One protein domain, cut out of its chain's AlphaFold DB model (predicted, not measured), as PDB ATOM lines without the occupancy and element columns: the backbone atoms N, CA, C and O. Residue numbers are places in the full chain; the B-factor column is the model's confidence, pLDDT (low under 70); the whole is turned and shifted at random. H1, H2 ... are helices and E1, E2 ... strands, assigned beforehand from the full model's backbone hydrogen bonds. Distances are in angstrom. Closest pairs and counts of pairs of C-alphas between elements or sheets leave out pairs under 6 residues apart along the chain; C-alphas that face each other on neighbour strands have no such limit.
ATOM      1  N   GLY A 216       7.788  36.760 -12.493       50.56
ATOM      2  CA  GLY A 216       8.667  37.128 -11.369       50.56
ATOM      3  C   GLY A 216       8.092  38.146 -10.373       50.56
ATOM      4  O   GLY A 216       8.608  38.262  -9.263       50.56
ATOM      5  N   ASP A 217       6.990  38.821 -10.702       53.41
ATOM      6  CA  ASP A 217       6.188  39.561  -9.723       53.41
ATOM      7  C   ASP A 217       5.347  38.552  -8.934       53.41
ATOM      8  O   ASP A 217       4.365  38.053  -9.466       53.41
ATOM      9  N   SER A 218       5.723  38.212  -7.697       52.12
ATOM     10  CA  SER A 218       5.019  37.231  -6.848       52.12
ATOM     11  C   SER A 218       3.492  37.391  -6.922       52.12
ATOM     12  O   SER A 218       2.960  38.465  -6.644       52.12
ATOM     13  N   GLY A 219       2.791  36.330  -7.327       55.47
ATOM     14  CA  GLY A 219       1.333  36.314  -7.422       55.47
ATOM     15  C   GLY A 219       0.745  36.383  -6.020       55.47
ATOM     16  O   GLY A 219       1.150  35.631  -5.138       55.47
ATOM     17  N   GLY A 220      -0.179  37.310  -5.800       64.12
ATOM     18  CA  GLY A 220      -0.925  37.396  -4.560       64.12
ATOM     19  C   GLY A 220      -2.047  36.368  -4.554       64.12
ATOM     20  O   GLY A 220      -2.905  36.375  -5.438       64.12
ATOM     21  N   ALA A 221      -2.094  35.525  -3.524       66.94
ATOM     22  CA  ALA A 221      -3.334  34.850  -3.170       66.94
ATOM     23  C   ALA A 221      -4.360  35.910  -2.734       66.94
ATOM     24  O   ALA A 221      -4.181  36.544  -1.691       66.94
ATOM     25  N   GLY A 222      -5.372  36.166  -3.563       79.75
ATOM     26  CA  GLY A 222      -6.293  37.291  -3.381       79.75
ATOM     27  C   GLY A 222      -7.445  36.975  -2.431       79.75
ATOM     28  O   GLY A 222      -7.704  37.705  -1.476       79.75
ATOM     29  N   TYR A 223      -8.140  35.871  -2.683       90.44
ATOM     30  CA  TYR A 223      -9.282  35.425  -1.891       90.44
ATOM     31  C   TYR A 223      -9.235  33.912  -1.688       90.44
ATOM     32  O   TYR A 223      -8.644  33.186  -2.486       90.44
ATOM     33  N   ILE A 224      -9.910  33.453  -0.636       95.62
ATOM     34  CA  ILE A 224     -10.109  32.044  -0.310       95.62
ATOM     35  C   ILE A 224     -11.609  31.849  -0.080       95.62
ATOM     36  O   ILE A 224     -12.175  32.471   0.816       95.62
ATOM     37  N   ASN A 225     -12.254  30.989  -0.866       97.88
ATOM     38  CA  ASN A 225     -13.670  30.659  -0.705       97.88
ATOM     39  C   ASN A 225     -13.862  29.147  -0.604       97.88
ATOM     40  O   ASN A 225     -13.614  28.414  -1.560       97.88
ATOM     41  N   TRP A 226     -14.351  28.683   0.542       98.56
ATOM     42  CA  TRP A 226     -14.711  27.280   0.730       98.56
ATOM     43  C   TRP A 226     -16.003  26.923   0.009       98.56
ATOM     44  O   TRP A 226     -16.969  27.688   0.035       98.56
ATOM     45  N   SER A 227     -16.038  25.726  -0.570       98.69
ATOM     46  CA  SER A 227     -17.290  25.101  -0.983       98.69
ATOM     47  C   SER A 227     -18.206  24.853   0.223       98.69
ATOM     48  O   SER A 227     -17.708  24.681   1.342       98.69
ATOM     49  N   PRO A 228     -19.539  24.796   0.036       98.56
ATOM     50  CA  PRO A 228     -20.486  24.540   1.125       98.56
ATOM     51  C   PRO A 228     -20.209  23.265   1.942       98.56
ATOM     52  O   PRO A 228     -20.445  23.247   3.148       98.56
ATOM     53  N   ASP A 229     -19.679  22.209   1.320       98.19
ATOM     54  CA  ASP A 229     -19.261  20.968   1.993       98.19
ATOM     55  C   ASP A 229     -17.913  21.085   2.743       98.19
ATOM     56  O   ASP A 229     -17.534  20.192   3.511       98.19
ATOM     57  N   GLY A 230     -17.182  22.186   2.542       98.25
ATOM     58  CA  GLY A 230     -15.853  22.449   3.083       98.25
ATOM     59  C   GLY A 230     -14.777  21.467   2.610       98.25
ATOM     60  O   GLY A 230     -13.846  21.199   3.370       98.25
ATOM     61  N   GLN A 231     -14.934  20.871   1.423       97.94
ATOM     62  CA  GLN A 231     -13.977  19.932   0.818       97.94
ATOM     63  C   GLN A 231     -13.231  20.515  -0.388       97.94
ATOM     64  O   GLN A 231     -12.314  19.880  -0.910       97.94
ATOM     65  N   LYS A 232     -13.608  21.710  -0.844       98.19
ATOM     66  CA  LYS A 232     -12.981  22.393  -1.973       98.19
ATOM     67  C   LYS A 232     -12.743  23.862  -1.640       98.19
ATOM     68  O   LYS A 232     -13.431  24.448  -0.802       98.19
ATOM     69  N   LEU A 233     -11.759  24.443  -2.309       97.75
ATOM     70  CA  LEU A 233     -11.353  25.833  -2.166       97.75
ATOM     71  C   LEU A 233     -11.276  26.490  -3.534       97.75
ATOM     72  O   LEU A 233     -10.691  25.928  -4.450       97.75
ATOM     73  N   ALA A 234     -11.829  27.689  -3.649       97.62
ATOM     74  CA  ALA A 234     -11.586  28.587  -4.760       97.62
ATOM     75  C   ALA A 234     -10.603  29.644  -4.271       97.62
ATOM     76  O   ALA A 234     -10.880  30.365  -3.308       97.62
ATOM     77  N   VAL A 235      -9.440  29.683  -4.905       95.31
ATOM     78  CA  VAL A 235      -8.302  30.490  -4.486       95.31
ATOM     79  C   VAL A 235      -7.963  31.430  -5.626       95.31
ATOM     80  O   VAL A 235      -7.582  30.988  -6.709       95.31
ATOM     81  N   GLY A 236      -8.112  32.727  -5.387       91.94
ATOM     82  CA  GLY A 236      -7.689  33.732  -6.352       91.94
ATOM     83  C   GLY A 236      -6.169  33.765  -6.424       91.94
ATOM     84  O   GLY A 236      -5.524  33.956  -5.398       91.94
ATOM     85  N   ASN A 237      -5.610  33.610  -7.614       85.81
ATOM     86  CA  ASN A 237      -4.193  33.768  -7.910       85.81
ATOM     87  C   ASN A 237      -4.034  34.976  -8.823       85.81
ATOM     88  O   ASN A 237      -4.549  34.933  -9.928       85.81
ATOM     89  N   GLY A 238      -3.370  36.055  -8.422       78.81
ATOM     90  CA  GLY A 238      -3.288  37.211  -9.314       78.81
ATOM     91  C   GLY A 238      -2.079  38.097  -9.122       78.81
ATOM     92  O   GLY A 238      -1.539  38.237  -8.027       78.81
ATOM     93  N   GLY A 239      -1.668  38.711 -10.223       74.31
ATOM     94  CA  GLY A 239      -0.672  39.766 -10.260       74.31
ATOM     95  C   GLY A 239      -1.320  41.142 -10.388       74.31
ATOM     96  O   GLY A 239      -2.501  41.352 -10.121       74.31
ATOM     97  N   ARG A 240      -0.529  42.119 -10.832       70.19
ATOM     98  CA  ARG A 240      -1.011  43.491 -11.045       70.19
ATOM     99  C   ARG A 240      -2.075  43.591 -12.146       70.19
ATOM    100  O   ARG A 240      -2.934  44.462 -12.062       70.19
ATOM    101  N   THR A 241      -1.957  42.782 -13.194       72.19
ATOM    102  CA  THR A 241      -2.733  42.929 -14.438       72.19
ATOM    103  C   THR A 241      -3.515  41.684 -14.823       72.19
ATOM    104  O   THR A 241      -4.293  41.757 -15.764       72.19
ATOM    105  N   TRP A 242      -3.328  40.576 -14.111       83.50
ATOM    106  CA  TRP A 242      -3.927  39.282 -14.413       83.50
ATOM    107  C   TRP A 242      -4.417  38.615 -13.136       83.50
ATOM    108  O   TRP A 242      -3.885  38.860 -12.050       83.50
ATOM    109  N   SER A 243      -5.424  37.765 -13.267       88.19
ATOM    110  CA  SER A 243      -5.854  36.884 -12.191       88.19
ATOM    111  C   SER A 243      -6.403  35.580 -12.745       88.19
ATOM    112  O   SER A 243      -6.988  35.534 -13.819       88.19
ATOM    113  N   ASP A 244      -6.217  34.516 -11.992       91.25
ATOM    114  CA  ASP A 244      -6.794  33.212 -12.218       91.25
ATOM    115  C   ASP A 244      -7.512  32.748 -10.945       91.25
ATOM    116  O   ASP A 244      -7.283  33.256  -9.843       91.25
ATOM    117  N   THR A 245      -8.380  31.757 -11.090       94.44
ATOM    118  CA  THR A 245      -9.011  31.068  -9.968       94.44
ATOM    119  C   THR A 245      -8.580  29.616  -9.973       94.44
ATOM    120  O   THR A 245      -8.949  28.852 -10.860       94.44
ATOM    121  N   VAL A 246      -7.856  29.212  -8.934       95.12
ATOM    122  CA  VAL A 246      -7.534  27.804  -8.713       95.12
ATOM    123  C   VAL A 246      -8.643  27.162  -7.894       95.12
ATOM    124  O   VAL A 246      -8.986  27.638  -6.812       95.12
ATOM    125  N   ILE A 247      -9.181  26.053  -8.394       97.38
ATOM    126  CA  ILE A 247     -10.095  25.189  -7.654       97.38
ATOM    127  C   ILE A 247      -9.291  24.032  -7.067       97.38
ATOM    128  O   ILE A 247      -8.848  23.143  -7.788       97.38
ATOM    129  N   PHE A 248      -9.092  24.040  -5.752       97.00
ATOM    130  CA  PHE A 248      -8.339  23.016  -5.034       97.00
ATOM    131  C   PHE A 248      -9.274  22.029  -4.333       97.00
ATOM    132  O   PHE A 248     -10.177  22.428  -3.596       97.00
ATOM    133  N   ASN A 249      -9.046  20.732  -4.534       96.75
ATOM    134  CA  ASN A 249      -9.803  19.653  -3.911       96.75
ATOM    135  C   ASN A 249      -9.010  19.049  -2.741       96.75
ATOM    136  O   ASN A 249      -7.919  18.512  -2.927       96.75
ATOM    137  N   MET A 250      -9.586  19.096  -1.536       95.44
ATOM    138  CA  MET A 250      -8.942  18.609  -0.311       95.44
ATOM    139  C   MET A 250      -8.775  17.091  -0.268       95.44
ATOM    140  O   MET A 250      -7.824  16.598   0.331       95.44
ATOM    141  N   SER A 251      -9.698  16.348  -0.881       93.06
ATOM    142  CA  SER A 251      -9.705  14.883  -0.826       93.06
ATOM    143  C   SER A 251      -8.634  14.259  -1.722       93.06
ATOM    144  O   SER A 251      -8.000  13.281  -1.330       93.06
ATOM    145  N   SER A 252      -8.407  14.842  -2.900       94.12
ATOM    146  CA  SER A 252      -7.369  14.415  -3.842       94.12
ATOM    147  C   SER A 252      -6.063  15.192  -3.689       94.12
ATOM    148  O   SER A 252      -5.062  14.796  -4.279       94.12
ATOM    149  N   PHE A 253      -6.076  16.282  -2.914       92.69
ATOM    150  CA  PHE A 253      -4.953  17.201  -2.745       92.69
ATOM    151  C   PHE A 253      -4.419  17.721  -4.089       92.69
ATOM    152  O   PHE A 253      -3.218  17.724  -4.359       92.69
ATOM    153  N   SER A 254      -5.342  18.116  -4.968       93.94
ATOM    154  CA  SER A 254      -5.037  18.535  -6.335       93.94
ATOM    155  C   SER A 254      -5.814  19.787  -6.726       93.94
ATOM    156  O   SER A 254      -6.975  19.955  -6.348       93.94
ATOM    157  N   ALA A 255      -5.177  20.640  -7.523       94.69
ATOM    158  CA  ALA A 255      -5.830  21.733  -8.233       94.69
ATOM    159  C   ALA A 255      -6.550  21.229  -9.498       94.69
ATOM    160  O   ALA A 255      -6.301  20.104  -9.949       94.69
ATOM    161  N   ASN A 256      -7.411  22.069 -10.078       94.88
ATOM    162  CA  ASN A 256      -7.979  21.867 -11.410       94.88
ATOM    163  C   ASN A 256      -6.875  21.666 -12.455       94.88
ATOM    164  O   ASN A 256      -5.876  22.386 -12.453       94.88
ATOM    165  N   LYS A 257      -7.059  20.706 -13.370       93.62
ATOM    166  CA  LYS A 257      -6.040  20.361 -14.382       93.62
ATOM    167  C   LYS A 257      -5.746  21.470 -15.387       93.62
ATOM    168  O   LYS A 257      -4.633  21.528 -15.899       93.62
ATOM    169  N   GLN A 258      -6.739  22.293 -15.707       94.62
ATOM    170  CA  GLN A 258      -6.647  23.300 -16.760       94.62
ATOM    171  C   GLN A 258      -7.181  24.644 -16.258       94.62
ATOM    172  O   GLN A 258      -8.262  24.710 -15.658       94.62
ATOM    173  N   SER A 259      -6.430  25.718 -16.510       93.94
ATOM    174  CA  SER A 259      -6.909  27.081 -16.263       93.94
ATOM    175  C   SER A 259      -8.046  27.422 -17.224       93.94
ATOM    176  O   SER A 259      -8.123  26.892 -18.337       93.94
ATOM    177  N   LEU A 260      -8.947  28.311 -16.806       95.25
ATOM    178  CA  LEU A 260     -10.091  28.678 -17.641       95.25
ATOM    179  C   LEU A 260      -9.626  29.339 -18.938       95.25
ATOM    180  O   LEU A 260     -10.152  29.032 -20.000       95.25
ATOM    181  N   TYR A 261      -8.605  30.190 -18.873       93.06
ATOM    182  CA  TYR A 261      -8.089  30.840 -20.071       93.06
ATOM    183  C   TYR A 261      -7.508  29.847 -21.083       93.06
ATOM    184  O   TYR A 261      -7.809  29.963 -22.265       93.06
ATOM    185  N   ALA A 262      -6.748  28.838 -20.637       93.25
ATOM    186  CA  ALA A 262      -6.242  27.801 -21.537       93.25
ATOM    187  C   ALA A 262      -7.394  27.038 -22.215       93.25
ATOM    188  O   ALA A 262      -7.375  26.843 -23.428       93.25
ATOM    189  N   PHE A 263      -8.441  26.697 -21.455       95.88
ATOM    190  CA  PHE A 263      -9.641  26.070 -22.010       95.88
ATOM    191  C   PHE A 263     -10.345  26.969 -23.041       95.88
ATOM    192  O   PHE A 263     -10.700  26.510 -24.125       95.88
ATOM    193  N   LEU A 264     -10.534  28.255 -22.734       95.19
ATOM    194  CA  LEU A 264     -11.134  29.219 -23.663       95.19
ATOM    195  C   LEU A 264     -10.276  29.410 -24.918       95.19
ATOM    196  O   LEU A 264     -10.827  29.581 -26.003       95.19
ATOM    197  N   ALA A 265      -8.949  29.347 -24.782       93.31
ATOM    198  CA  ALA A 265      -8.016  29.462 -25.891       93.31
ATOM    199  C   ALA A 265      -8.163  28.325 -26.903       93.31
ATOM    200  O   ALA A 265      -8.356  28.564 -28.099       93.31
ATOM    201  N   GLU A 266      -8.153  27.095 -26.397       95.00
ATOM    202  CA  GLU A 266      -8.304  25.869 -27.182       95.00
ATOM    203  C   GLU A 266      -9.669  25.762 -27.879       95.00
ATOM    204  O   GLU A 266      -9.767  25.145 -28.938       95.00
ATOM    205  N   ASN A 267     -10.709  26.381 -27.310       96.50
ATOM    206  CA  ASN A 267     -12.096  26.295 -27.786       96.50
ATOM    207  C   ASN A 267     -12.633  27.644 -28.302       96.50
ATOM    208  O   ASN A 267     -13.840  27.877 -28.360       96.50
ATOM    209  N   SER A 268     -11.742  28.562 -28.673       95.25
ATOM    210  CA  SER A 268     -12.108  29.938 -29.020       95.25
ATOM    211  C   SER A 268     -13.071  30.045 -30.198       95.25
ATOM    212  O   SER A 268     -14.039  30.799 -30.122       95.25
ATOM    213  N   GLU A 269     -12.874  29.241 -31.246       94.94
ATOM    214  CA  GLU A 269     -13.776  29.199 -32.404       94.94
ATOM    215  C   GLU A 269     -15.208  28.793 -32.021       94.94
ATOM    216  O   GLU A 269     -16.164  29.356 -32.556       94.94
ATOM    217  N   GLU A 270     -15.372  27.859 -31.074       96.88
ATOM    218  CA  GLU A 270     -16.686  27.401 -30.600       96.88
ATOM    219  C   GLU A 270     -17.460  28.534 -29.918       96.88
ATOM    220  O   GLU A 270     -18.664  28.697 -30.133       96.88
ATOM    221  N   PHE A 271     -16.761  29.343 -29.124       96.00
ATOM    222  CA  PHE A 271     -17.360  30.440 -28.366       96.00
ATOM    223  C   PHE A 271     -17.387  31.768 -29.131       96.00
ATOM    224  O   PHE A 271     -17.870  32.770 -28.606       96.00
ATOM    225  N   GLY A 272     -16.902  31.779 -30.378       94.62
ATOM    226  CA  GLY A 272     -16.808  32.982 -31.203       94.62
ATOM    227  C   GLY A 272     -15.767  33.982 -30.699       94.62
ATOM    228  O   GLY A 272     -15.854  35.166 -31.028       94.62
ATOM    229  N   TYR A 273     -14.804  33.519 -29.904       94.06
ATOM    230  CA  TYR A 273     -13.739  34.350 -29.377       94.06
ATOM    231  C   TYR A 273     -12.633  34.565 -30.393       94.06
ATOM    232  O   TYR A 273     -12.242  33.655 -31.125       94.06
ATOM    233  N   LYS A 274     -12.098  35.786 -30.418       89.88
ATOM    234  CA  LYS A 274     -10.905  36.099 -31.199       89.88
ATOM    235  C   LYS A 274      -9.709  36.153 -30.272       89.88
ATOM    236  O   LYS A 274      -9.617  36.998 -29.387       89.88
ATOM    237  N   ILE A 275      -8.798  35.227 -30.493       85.12
ATOM    238  CA  ILE A 275      -7.579  35.063 -29.716       85.12
ATOM    239  C   ILE A 275      -6.453  35.284 -30.714       85.12
ATOM    240  O   ILE A 275      -6.244  34.473 -31.615       85.12
ATOM    241  N   GLY A 276      -5.872  36.484 -30.674       71.00
ATOM    242  CA  GLY A 276      -5.003  37.015 -31.726       71.00
ATOM    243  C   GLY A 276      -3.630  37.452 -31.222       71.00
ATOM    244  O   GLY A 276      -3.326  37.360 -30.039       71.00
ATOM    245  N   GLU A 277      -2.810  37.986 -32.132       72.44
ATOM    246  CA  GLU A 277      -1.405  38.355 -31.873       72.44
ATOM    247  C   GLU A 277      -1.213  39.441 -30.799       72.44
ATOM    248  O   GLU A 277      -0.122  39.567 -30.250       72.44
ATOM    249  N   TYR A 278      -2.244  40.242 -30.505       72.25
ATOM    250  CA  TYR A 278      -2.166  41.337 -29.530       72.25
ATOM    251  C   TYR A 278      -2.581  40.925 -28.106       72.25
ATOM    252  O   TYR A 278      -2.695  41.773 -27.224       72.25
ATOM    253  N   GLN A 279      -2.826  39.644 -27.840       67.44
ATOM    254  CA  GLN A 279      -3.255  39.251 -26.507       67.44
ATOM    255  C   GLN A 279      -2.179  39.518 -25.464       67.44
ATOM    256  O   GLN A 279      -1.076  38.979 -25.503       67.44
ATOM    257  N   TRP A 280      -2.526  40.355 -24.492       70.75
ATOM    258  CA  TRP A 280      -1.839  40.309 -23.218       70.75
ATOM    259  C   TRP A 280      -2.154  38.957 -22.588       70.75
ATOM    260  O   TRP A 280      -3.327  38.609 -22.455       70.75
ATOM    261  N   ASP A 281      -1.120  38.246 -22.139       67.81
ATOM    262  CA  ASP A 281      -1.207  36.973 -21.401       67.81
ATOM    263  C   ASP A 281      -1.811  37.147 -19.994       67.81
ATOM    264  O   ASP A 281      -1.466  36.452 -19.041       67.81
ATOM    265  N   ASN A 282      -2.700  38.127 -19.843       81.19
ATOM    266  CA  ASN A 282      -3.224  38.628 -18.595       81.19
ATOM    267  C   ASN A 282      -4.750  38.455 -18.530       81.19
ATOM    268  O   ASN A 282      -5.467  39.452 -18.398       81.19
ATOM    269  N   PRO A 283      -5.280  37.224 -18.647       89.88
ATOM    270  CA  PRO A 283      -6.686  37.002 -18.368       89.88
ATOM    271  C   PRO A 283      -6.976  37.364 -16.911       89.88
ATOM    272  O   PRO A 283      -6.101  37.320 -16.040       89.88
ATOM    273  N   ALA A 284      -8.224  37.707 -16.645       92.50
ATOM    274  CA  ALA A 284      -8.742  37.804 -15.300       92.50
ATOM    275  C   ALA A 284      -9.865  36.794 -15.140       92.50
ATOM    276  O   ALA A 284     -10.813  36.794 -15.923       92.50
ATOM    277  N   VAL A 285      -9.747  35.936 -14.135       94.69
ATOM    278  CA  VAL A 285     -10.747  34.943 -13.766       94.69
ATOM    279  C   VAL A 285     -11.061  35.118 -12.293       94.69
ATOM    280  O   VAL A 285     -10.181  35.025 -11.433       94.69
ATOM    281  N   HIS A 286     -12.336  35.337 -11.996       95.31
ATOM    282  CA  HIS A 286     -12.808  35.553 -10.640       95.31
ATOM    283  C   HIS A 286     -13.847  34.512 -10.256       95.31
ATOM    284  O   HIS A 286     -14.785  34.223 -10.995       95.31
ATOM    285  N   PHE A 287     -13.712  33.979  -9.052       97.12
ATOM    286  CA  PHE A 287     -14.743  33.180  -8.424       97.12
ATOM    287  C   PHE A 287     -15.979  34.035  -8.119       97.12
ATOM    288  O   PHE A 287     -15.867  35.067  -7.456       97.12
ATOM    289  N   LEU A 288     -17.153  33.579  -8.559       97.38
ATOM    290  CA  LEU A 288     -18.435  34.211  -8.249       97.38
ATOM    291  C   LEU A 288     -19.158  33.478  -7.119       97.38
ATOM    292  O   LEU A 288     -19.435  34.072  -6.080       97.38
ATOM    293  N   GLU A 289     -19.479  32.195  -7.304       98.19
ATOM    294  CA  GLU A 289     -20.159  31.402  -6.275       98.19
ATOM    295  C   GLU A 289     -20.011  29.887  -6.485       98.19
ATOM    296  O   GLU A 289     -19.678  29.408  -7.570       98.19
ATOM    297  N   TRP A 290     -20.286  29.125  -5.428       98.69
ATOM    298  CA  TRP A 290     -20.369  27.666  -5.465       98.69
ATOM    299  C   TRP A 290     -21.803  27.223  -5.745       98.69
ATOM    300  O   TRP A 290     -22.750  27.842  -5.252       98.69
ATOM    301  N   SER A 291     -21.971  26.095  -6.439       98.62
ATOM    302  CA  SER A 291     -23.261  25.408  -6.458       98.62
ATOM    303  C   SER A 291     -23.642  24.960  -5.041       98.62
ATOM    304  O   SER A 291     -22.762  24.591  -4.252       98.62
ATOM    305  N   PRO A 292     -24.944  24.918  -4.693       98.38
ATOM    306  CA  PRO A 292     -25.384  24.484  -3.366       98.38
ATOM    307  C   PRO A 292     -24.903  23.079  -2.974       98.38
ATOM    308  O   PRO A 292     -24.710  22.797  -1.794       98.38
ATOM    309  N   ASP A 293     -24.692  22.196  -3.954       98.31
ATOM    310  CA  ASP A 293     -24.207  20.830  -3.746       98.31
ATOM    311  C   ASP A 293     -22.675  20.692  -3.789       98.31
ATOM    312  O   ASP A 293     -22.171  19.575  -3.713       98.31
ATOM    313  N   SER A 294     -21.933  21.805  -3.874       98.50
ATOM    314  CA  SER A 294     -20.459  21.849  -3.876       98.50
ATOM    315  C   SER A 294     -19.777  21.123  -5.042       98.50
ATOM    316  O   SER A 294     -18.573  20.850  -4.985       98.50
ATOM    317  N   LYS A 295     -20.519  20.775  -6.097       98.25
ATOM    318  CA  LYS A 295     -19.968  20.075  -7.267       98.25
ATOM    319  C   LYS A 295     -19.497  21.011  -8.362       98.25
ATOM    320  O   LYS A 295     -18.757  20.571  -9.237       98.25
ATOM    321  N   LYS A 296     -19.945  22.266  -8.353       98.56
ATOM    322  CA  LYS A 296     -19.637  23.222  -9.412       98.56
ATOM    323  C   LYS A 296     -19.252  24.583  -8.855       98.56
ATOM    324  O   LYS A 296     -19.747  24.988  -7.806       98.56
ATOM    325  N   ALA A 297     -18.396  25.286  -9.583       98.56
ATOM    326  CA  ALA A 297     -18.035  26.674  -9.323       98.56
ATOM    327  C   ALA A 297     -18.447  27.541 -10.513       98.56
ATOM    328  O   ALA A 297     -18.284  27.135 -11.665       98.56
ATOM    329  N   LEU A 298     -18.988  28.721 -10.230       98.62
ATOM    330  CA  LEU A 298     -19.265  29.741 -11.227       98.62
ATOM    331  C   LEU A 298     -18.112  30.728 -11.187       98.62
ATOM    332  O   LEU A 298     -17.808  31.291 -10.135       98.62
ATOM    333  N   LEU A 299     -17.487  30.923 -12.336       98.38
ATOM    334  CA  LEU A 299     -16.373  31.835 -12.525       98.38
ATOM    335  C   LEU A 299     -16.805  32.916 -13.509       98.38
ATOM    336  O   LEU A 299     -17.499  32.612 -14.478       98.38
ATOM    337  N   SER A 300     -16.389  34.154 -13.296       97.69
ATOM    338  CA  SER A 300     -16.376  35.158 -14.350       97.69
ATOM    339  C   SER A 300     -14.996  35.260 -14.963       97.69
ATOM    340  O   SER A 300     -13.995  34.925 -14.326       97.69
ATOM    341  N   TYR A 301     -14.944  35.709 -16.209       96.62
ATOM    342  CA  TYR A 301     -13.690  35.990 -16.876       96.62
ATOM    343  C   TYR A 301     -13.778  37.211 -17.771       96.62
ATOM    344  O   TYR A 301     -14.838  37.547 -18.309       96.62
ATOM    345  N   TYR A 302     -12.621  37.824 -17.975       95.12
ATOM    346  CA  TYR A 302     -12.388  38.733 -19.076       95.12
ATOM    347  C   TYR A 302     -10.938  38.651 -19.560       95.12
ATOM    348  O   TYR A 302     -10.023  38.339 -18.799       95.12
ATOM    349  N   PHE A 303     -10.722  38.923 -20.842       93.44
ATOM    350  CA  PHE A 303      -9.396  38.998 -21.454       93.44
ATOM    351  C   PHE A 303      -9.432  39.925 -22.672       93.44
ATOM    352  O   PHE A 303     -10.483  40.123 -23.283       93.44
ATOM    353  N   ALA A 304      -8.294  40.525 -23.008       91.44
ATOM    354  CA  ALA A 304      -8.207  41.458 -24.125       91.44
ATOM    355  C   ALA A 304      -8.307  40.713 -25.471       91.44
ATOM    356  O   ALA A 304      -7.610  39.727 -25.699       91.44
ATOM    357  N   GLU A 305      -9.175  41.179 -26.367       90.38
ATOM    358  CA  GLU A 305      -9.134  40.869 -27.802       90.38
ATOM    359  C   GLU A 305      -8.102  41.761 -28.507       90.38
ATOM    360  O   GLU A 305      -7.289  41.285 -29.298       90.38
ATOM    361  N   ASP A 306      -8.134  43.059 -28.190       88.06
ATOM    362  CA  ASP A 306      -7.210  44.089 -28.667       88.06
ATOM    363  C   ASP A 306      -6.913  45.124 -27.555       88.06
ATOM    364  O   ASP A 306      -7.325  44.938 -26.411       88.06
ATOM    365  N   MET A 307      -6.185  46.210 -27.864       85.12
ATOM    366  CA  MET A 307      -5.820  47.253 -26.883       85.12
ATOM    367  C   MET A 307      -6.994  47.844 -26.096       85.12
ATOM    368  O   MET A 307      -6.774  48.328 -24.992       85.12
ATOM    369  N   ASN A 308      -8.189  47.889 -26.683       88.94
ATOM    370  CA  ASN A 308      -9.343  48.570 -26.105       88.94
ATOM    371  C   ASN A 308     -10.596  47.692 -26.086       88.94
ATOM    372  O   ASN A 308     -11.639  48.185 -25.685       88.94
ATOM    373  N   LEU A 309     -10.541  46.446 -26.553       92.31
ATOM    374  CA  LEU A 309     -11.692  45.556 -26.629       92.31
ATOM    375  C   LEU A 309     -11.460  44.331 -25.756       92.31
ATOM    376  O   LEU A 309     -10.539  43.550 -25.986       92.31
ATOM    377  N   TRP A 310     -12.337  44.142 -24.779       93.62
ATOM    378  CA  TRP A 310     -12.298  43.043 -23.825       93.62
ATOM    379  C   TRP A 310     -13.414  42.049 -24.114       93.62
ATOM    380  O   TRP A 310     -14.580  42.428 -24.208       93.62
ATOM    381  N   GLN A 311     -13.068  40.771 -24.207       95.12
ATOM    382  CA  GLN A 311     -14.023  39.668 -24.238       95.12
ATOM    383  C   GLN A 311     -14.356  39.271 -22.806       95.12
ATOM    384  O   GLN A 311     -13.463  39.189 -21.966       95.12
ATOM    385  N   THR A 312     -15.638  39.043 -22.524       96.62
ATOM    386  CA  THR A 312     -16.130  38.743 -21.174       96.62
ATOM    387  C   THR A 312     -17.013  37.501 -21.168       96.62
ATOM    388  O   THR A 312     -17.450  37.016 -22.220       96.62
ATOM    389  N   GLY A 313     -17.291  36.967 -19.984       97.62
ATOM    390  CA  GLY A 313     -18.321  35.954 -19.805       97.62
ATOM    391  C   GLY A 313     -18.262  35.266 -18.454       97.62
ATOM    392  O   GLY A 313     -17.507  35.650 -17.558       97.62
ATOM    393  N   VAL A 314     -19.078  34.227 -18.312       98.44
ATOM    394  CA  VAL A 314     -19.047  33.345 -17.145       98.44
ATOM    395  C   VAL A 314     -18.907  31.887 -17.556       98.44
ATOM    396  O   VAL A 314     -19.381  31.466 -18.612       98.44
ATOM    397  N   ALA A 315     -18.247  31.108 -16.709       98.50
ATOM    398  CA  ALA A 315     -17.975  29.699 -16.916       98.50
ATOM    399  C   ALA A 315     -18.432  28.881 -15.708       98.50
ATOM    400  O   ALA A 315     -18.248  29.281 -14.560       98.50
ATOM    401  N   VAL A 316     -19.001  27.706 -15.971       98.56
ATOM    402  CA  VAL A 316     -19.317  26.713 -14.944       98.56
ATOM    403  C   VAL A 316     -18.263  25.621 -14.979       98.56
ATOM    404  O   VAL A 316     -18.170  24.859 -15.945       98.56
ATOM    405  N   TYR A 317     -17.500  25.527 -13.898       98.62
ATOM    406  CA  TYR A 317     -16.536  24.463 -13.670       98.62
ATOM    407  C   TYR A 317     -17.189  23.309 -12.912       98.62
ATOM    408  O   TYR A 317     -17.731  23.534 -11.832       98.62
ATOM    409  N   ASN A 318     -17.136  22.083 -13.439       98.38
ATOM    410  CA  ASN A 318     -17.553  20.882 -12.720       98.38
ATOM    411  C   ASN A 318     -16.345  20.234 -12.039       98.38
ATOM    412  O   ASN A 318     -15.435  19.723 -12.686       98.38
ATOM    413  N   CYS A 319     -16.368  20.229 -10.711       97.69
ATOM    414  CA  CYS A 319     -15.290  19.727  -9.870       97.69
ATOM    415  C   CYS A 319     -15.217  18.196  -9.802       97.69
ATOM    416  O   CYS A 319     -14.200  17.664  -9.370       97.69
ATOM    417  N   GLU A 320     -16.286  17.492 -10.170       96.25
ATOM    418  CA  GLU A 320     -16.335  16.025 -10.155       96.25
ATOM    419  C   GLU A 320     -15.720  15.437 -11.429       96.25
ATOM    420  O   GLU A 320     -15.062  14.399 -11.387       96.25
ATOM    421  N   THR A 321     -15.926  16.107 -12.565       96.94
ATOM    422  CA  THR A 321     -15.340  15.717 -13.856       96.94
ATOM    423  C   THR A 321     -14.038  16.446 -14.157       96.94
ATOM    424  O   THR A 321     -13.285  15.985 -15.012       96.94
ATOM    425  N   ASP A 322     -13.750  17.525 -13.423       97.12
ATOM    426  CA  ASP A 322     -12.573  18.375 -13.594       97.12
ATOM    427  C   ASP A 322     -12.548  19.044 -14.985       97.12
ATOM    428  O   ASP A 322     -11.545  19.017 -15.695       97.12
ATOM    429  N   THR A 323     -13.702  19.579 -15.404       97.44
ATOM    430  CA  THR A 323     -13.932  20.160 -16.740       97.44
ATOM    431  C   THR A 323     -14.862  21.372 -16.687       97.44
ATOM    432  O   THR A 323     -15.754  21.443 -15.838       97.44
ATOM    433  N   TYR A 324     -14.737  22.290 -17.647       98.19
ATOM    434  CA  TYR A 324     -15.726  23.349 -17.874       98.19
ATOM    435  C   TYR A 324     -16.912  22.794 -18.674       98.19
ATOM    436  O   TYR A 324     -16.729  22.241 -19.753       98.19
ATOM    437  N   GLU A 325     -18.130  22.898 -18.137       97.38
ATOM    438  CA  GLU A 325     -19.334  22.309 -18.761       97.38
ATOM    439  C   GLU A 325     -20.204  23.324 -19.495       97.38
ATOM    440  O   GLU A 325     -21.038  22.957 -20.323       97.38
ATOM    441  N   ARG A 326     -20.078  24.601 -19.137       97.81
ATOM    442  CA  ARG A 326     -20.898  25.668 -19.700       97.81
ATOM    443  C   ARG A 326     -20.097  26.949 -19.750       97.81
ATOM    444  O   ARG A 326     -19.630  27.412 -18.713       97.81
ATOM    445  N   ILE A 327     -20.020  27.528 -20.938       98.12
ATOM    446  CA  ILE A 327     -19.496  28.867 -21.181       98.12
ATOM    447  C   ILE A 327     -20.672  29.740 -21.615       98.12
ATOM    448  O   ILE A 327     -21.482  29.335 -22.450       98.12
ATOM    449  N   ILE A 328     -20.810  30.909 -20.999       97.56
ATOM    450  CA  ILE A 328     -21.817  31.909 -21.345       97.56
ATOM    451  C   ILE A 328     -21.051  33.177 -21.727       97.56
ATOM    452  O   ILE A 328     -20.674  33.943 -20.833       97.56
ATOM    453  N   PRO A 329     -20.783  33.386 -23.027       97.25
ATOM    454  CA  PRO A 329     -20.139  34.603 -23.485       97.25
ATOM    455  C   PRO A 329     -20.948  35.838 -23.093       97.25
ATOM    456  O   PRO A 329     -22.169  35.874 -23.259       97.25
ATOM    457  N   GLY A 330     -20.256  36.832 -22.546       96.19
ATOM    458  CA  GLY A 330     -20.790  38.166 -22.312       96.19
ATOM    459  C   GLY A 330     -20.613  39.062 -23.535       96.19
ATOM    460  O   GLY A 330     -20.029  38.670 -24.548       96.19
ATOM    461  N   GLU A 331     -21.119  40.288 -23.436       95.75
ATOM    462  CA  GLU A 331     -20.844  41.318 -24.437       95.75
ATOM    463  C   GLU A 331     -19.380  41.770 -24.335       95.75
ATOM    464  O   GLU A 331     -18.805  41.839 -23.241       95.75
ATOM    465  N   CYS A 332     -18.762  42.080 -25.477       94.75
ATOM    466  CA  CYS A 332     -17.449  42.712 -25.452       94.75
ATOM    467  C   CYS A 332     -17.561  44.116 -24.846       94.75
ATOM    468  O   CYS A 332     -18.541  44.825 -25.081       94.75
ATOM    469  N   SER A 333     -16.540  44.532 -24.103       94.19
ATOM    470  CA  SER A 333     -16.503  45.836 -23.444       94.19
ATOM    471  C   SER A 333     -15.312  46.665 -23.910       94.19
ATOM    472  O   SER A 333     -14.238  46.125 -24.162       94.19
ATOM    473  N   TYR A 334     -15.513  47.982 -23.997       94.00
ATOM    474  CA  TYR A 334     -14.433  48.957 -24.180       94.00
ATOM    475  C   TYR A 334     -13.928  49.543 -22.856       94.00
ATOM    476  O   TYR A 334     -13.038  50.392 -22.857       94.00
ATOM    477  N   ASP A 335     -14.513  49.121 -21.737       90.94
ATOM    478  CA  ASP A 335     -14.085  49.555 -20.417       90.94
ATOM    479  C   ASP A 335     -12.807  48.819 -20.015       90.94
ATOM    480  O   ASP A 335     -12.716  47.594 -20.126       90.94
ATOM    481  N   ASP A 336     -11.842  49.564 -19.485       85.00
ATOM    482  CA  ASP A 336     -10.658  48.983 -18.868       85.00
ATOM    483  C   ASP A 336     -11.079  48.165 -17.635       85.00
ATOM    484  O   ASP A 336     -11.571  48.722 -16.652       85.00
ATOM    485  N   TYR A 337     -10.845  46.848 -17.671       86.31
ATOM    486  CA  TYR A 337     -11.159  45.897 -16.591       86.31
ATOM    487  C   TYR A 337     -12.666  45.764 -16.289       86.31
ATOM    488  O   TYR A 337     -13.123  46.120 -15.192       86.31
ATOM    489  N   PRO A 338     -13.457  45.228 -17.239       91.81
ATOM    490  CA  PRO A 338     -14.901  45.117 -17.077       91.81
ATOM    491  C   PRO A 338     -15.257  44.268 -15.850       91.81
ATOM    492  O   PRO A 338     -14.721  43.181 -15.637       91.81
ATOM    493  N   GLN A 339     -16.197  44.759 -15.042       91.56
ATOM    494  CA  GLN A 339     -16.750  43.994 -13.926       91.56
ATOM    495  C   GLN A 339     -17.793  43.019 -14.465       91.56
ATOM    496  O   GLN A 339     -18.846  43.425 -14.951       91.56
ATOM    497  N   VAL A 340     -17.488  41.727 -14.391       94.50
ATOM    498  CA  VAL A 340     -18.370  40.676 -14.899       94.50
ATOM    499  C   VAL A 340     -19.114  40.038 -13.733       94.50
ATOM    500  O   VAL A 340     -18.540  39.285 -12.942       94.50
ATOM    501  N   GLU A 341     -20.399  40.368 -13.625       95.44
ATOM    502  CA  GLU A 341     -21.299  39.848 -12.597       95.44
ATOM    503  C   GLU A 341     -21.992  38.550 -13.034       95.44
ATOM    504  O   GLU A 341     -22.044  38.188 -14.212       95.44
ATOM    505  N   LYS A 342     -22.573  37.844 -12.060       96.69
ATOM    506  CA  LYS A 342     -23.434  36.690 -12.327       96.69
ATOM    507  C   LYS A 342     -24.661  37.120 -13.155       96.69
ATOM    508  O   LYS A 342     -25.347  38.052 -12.734       96.69
ATOM    509  N   PRO A 343     -25.010  36.417 -14.253       96.94
ATOM    510  CA  PRO A 343     -26.232  36.706 -14.999       96.94
ATOM    511  C   PRO A 343     -27.473  36.632 -14.100       96.94
ATOM    512  O   PRO A 343     -27.618  35.706 -13.300       96.94
ATOM    513  N   VAL A 344     -28.383  37.601 -14.231       95.81
ATOM    514  CA  VAL A 344     -29.574  37.742 -13.364       95.81
ATOM    515  C   VAL A 344     -30.491  36.514 -13.429       95.81
ATOM    516  O   VAL A 344     -31.151  36.163 -12.454       95.81
ATOM    517  N   ASP A 345     -30.520  35.850 -14.578       96.12
ATOM    518  CA  ASP A 345     -31.298  34.651 -14.866       96.12
ATOM    519  C   ASP A 345     -30.512  33.345 -14.648       96.12
ATOM    520  O   ASP A 345     -31.046  32.261 -14.891       96.12
ATOM    521  N   PHE A 346     -29.267  33.413 -14.160       97.31
ATOM    522  CA  PHE A 346     -28.473  32.222 -13.881       97.31
ATOM    523  C   PHE A 346     -29.109  31.388 -12.764       97.31
ATOM    524  O   PHE A 346     -29.456  31.895 -11.697       97.31
ATOM    525  N   GLN A 347     -29.226  30.084 -13.009       95.94
ATOM    526  CA  GLN A 347     -29.694  29.080 -12.058       95.94
ATOM    527  C   GLN A 347     -28.744  27.879 -12.101       95.94
ATOM    528  O   GLN A 347     -28.214  27.555 -13.169       95.94
ATOM    529  N   TRP A 348     -28.547  27.254 -10.939       96.31
ATOM    530  CA  TRP A 348     -27.663  26.101 -10.744       96.31
ATOM    531  C   TRP A 348     -28.225  24.784 -11.271       96.31
ATOM    532  O   TRP A 348     -29.446  24.555 -11.103       96.31
TER     533      TRP A 348
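AT A GLANCE: This is residues 216 to 348 of the 348 residues of an uncharacterized protein of Clostridiaceae bacterium (UniProt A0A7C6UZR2). Two twisted antiparallel sheets stand only partly face to face, an offset sandwich in which E2 and E3 of the smaller sheet meet E4 of the larger. The larger sheet curls round the short helix H1, H2 lies near its E7 edge, and residues 330 to 348, with no named element, end the chain. The 133 printed residues include two named helices and seven named strands, in the order E1 E2 E3 H1 H2 E4 E5 E6 E7, with sheets E1 - E2 - E3 and E4 - E5 - E6 - E7. The class is mostly strand, with under half of the residues in named elements. The whole is compact, with a radius of gyration of the C-alphas of 14.4 A and spans of 41 by 38 by 25 A.

HOW THE PARTS SIT: E1, residues 220 to 226, E2, 232 to 238, and E3, 243 to 249, form a meander, each strand the antiparallel neighbour of the one before and in a hairpin with it. N 222 and O 236 are 2.9 A apart and N 235 and O 246 2.8 A, within hydrogen-bond range. H1, residues 260 to 266, and H2, 268 to 271, are close but not clearly touching; their closest C-alphas, of Leu 264 and Phe 271, are 7.9 A apart. Every O i to N i+4 pair of H1 is within hydrogen-bond range; H2 is too short for one. E4, 284 to 290, E5, 296 to 304, E6, 310 to 318, and E7, 323 to 329, form a second meander of hairpins, with N 286 and O 300 at 2.9 A, N 301 and O 313 at 2.9 A and N 316 and O 326 at 2.8 A. The closest C-alphas of E3 and E4, of Ser 243 and Ala 284, are 4.3 A apart. H1 is on the sheet E4 E5 E6 E7, with 21 pairs of C-alphas within 10 A.

IN THESE COORDINATES: E1 begins at C-alpha 220 (-0.925, 37.396, -4.560) and measures 17.9 A from first to last C-alpha, E2 19.2 A and E3 19.5 A. H1 measures 10.1 A, H2 5.3 A, E4 18.3 A, E5 26.1 A and E6 25.3 A. E7, 17.1 A, ends at C-alpha 329 (-20.139, 34.603, -23.485).

THE WHOLE: The two C-alphas farthest apart, of Ser 251 and Asn 308, are 42.1 A apart. The printed part has no cut, and the link from H2 to E4 is long, with 12 residues. The mean pLDDT of the printed part is 91.4; residues 216 to 221, 279 and 281 are under 70.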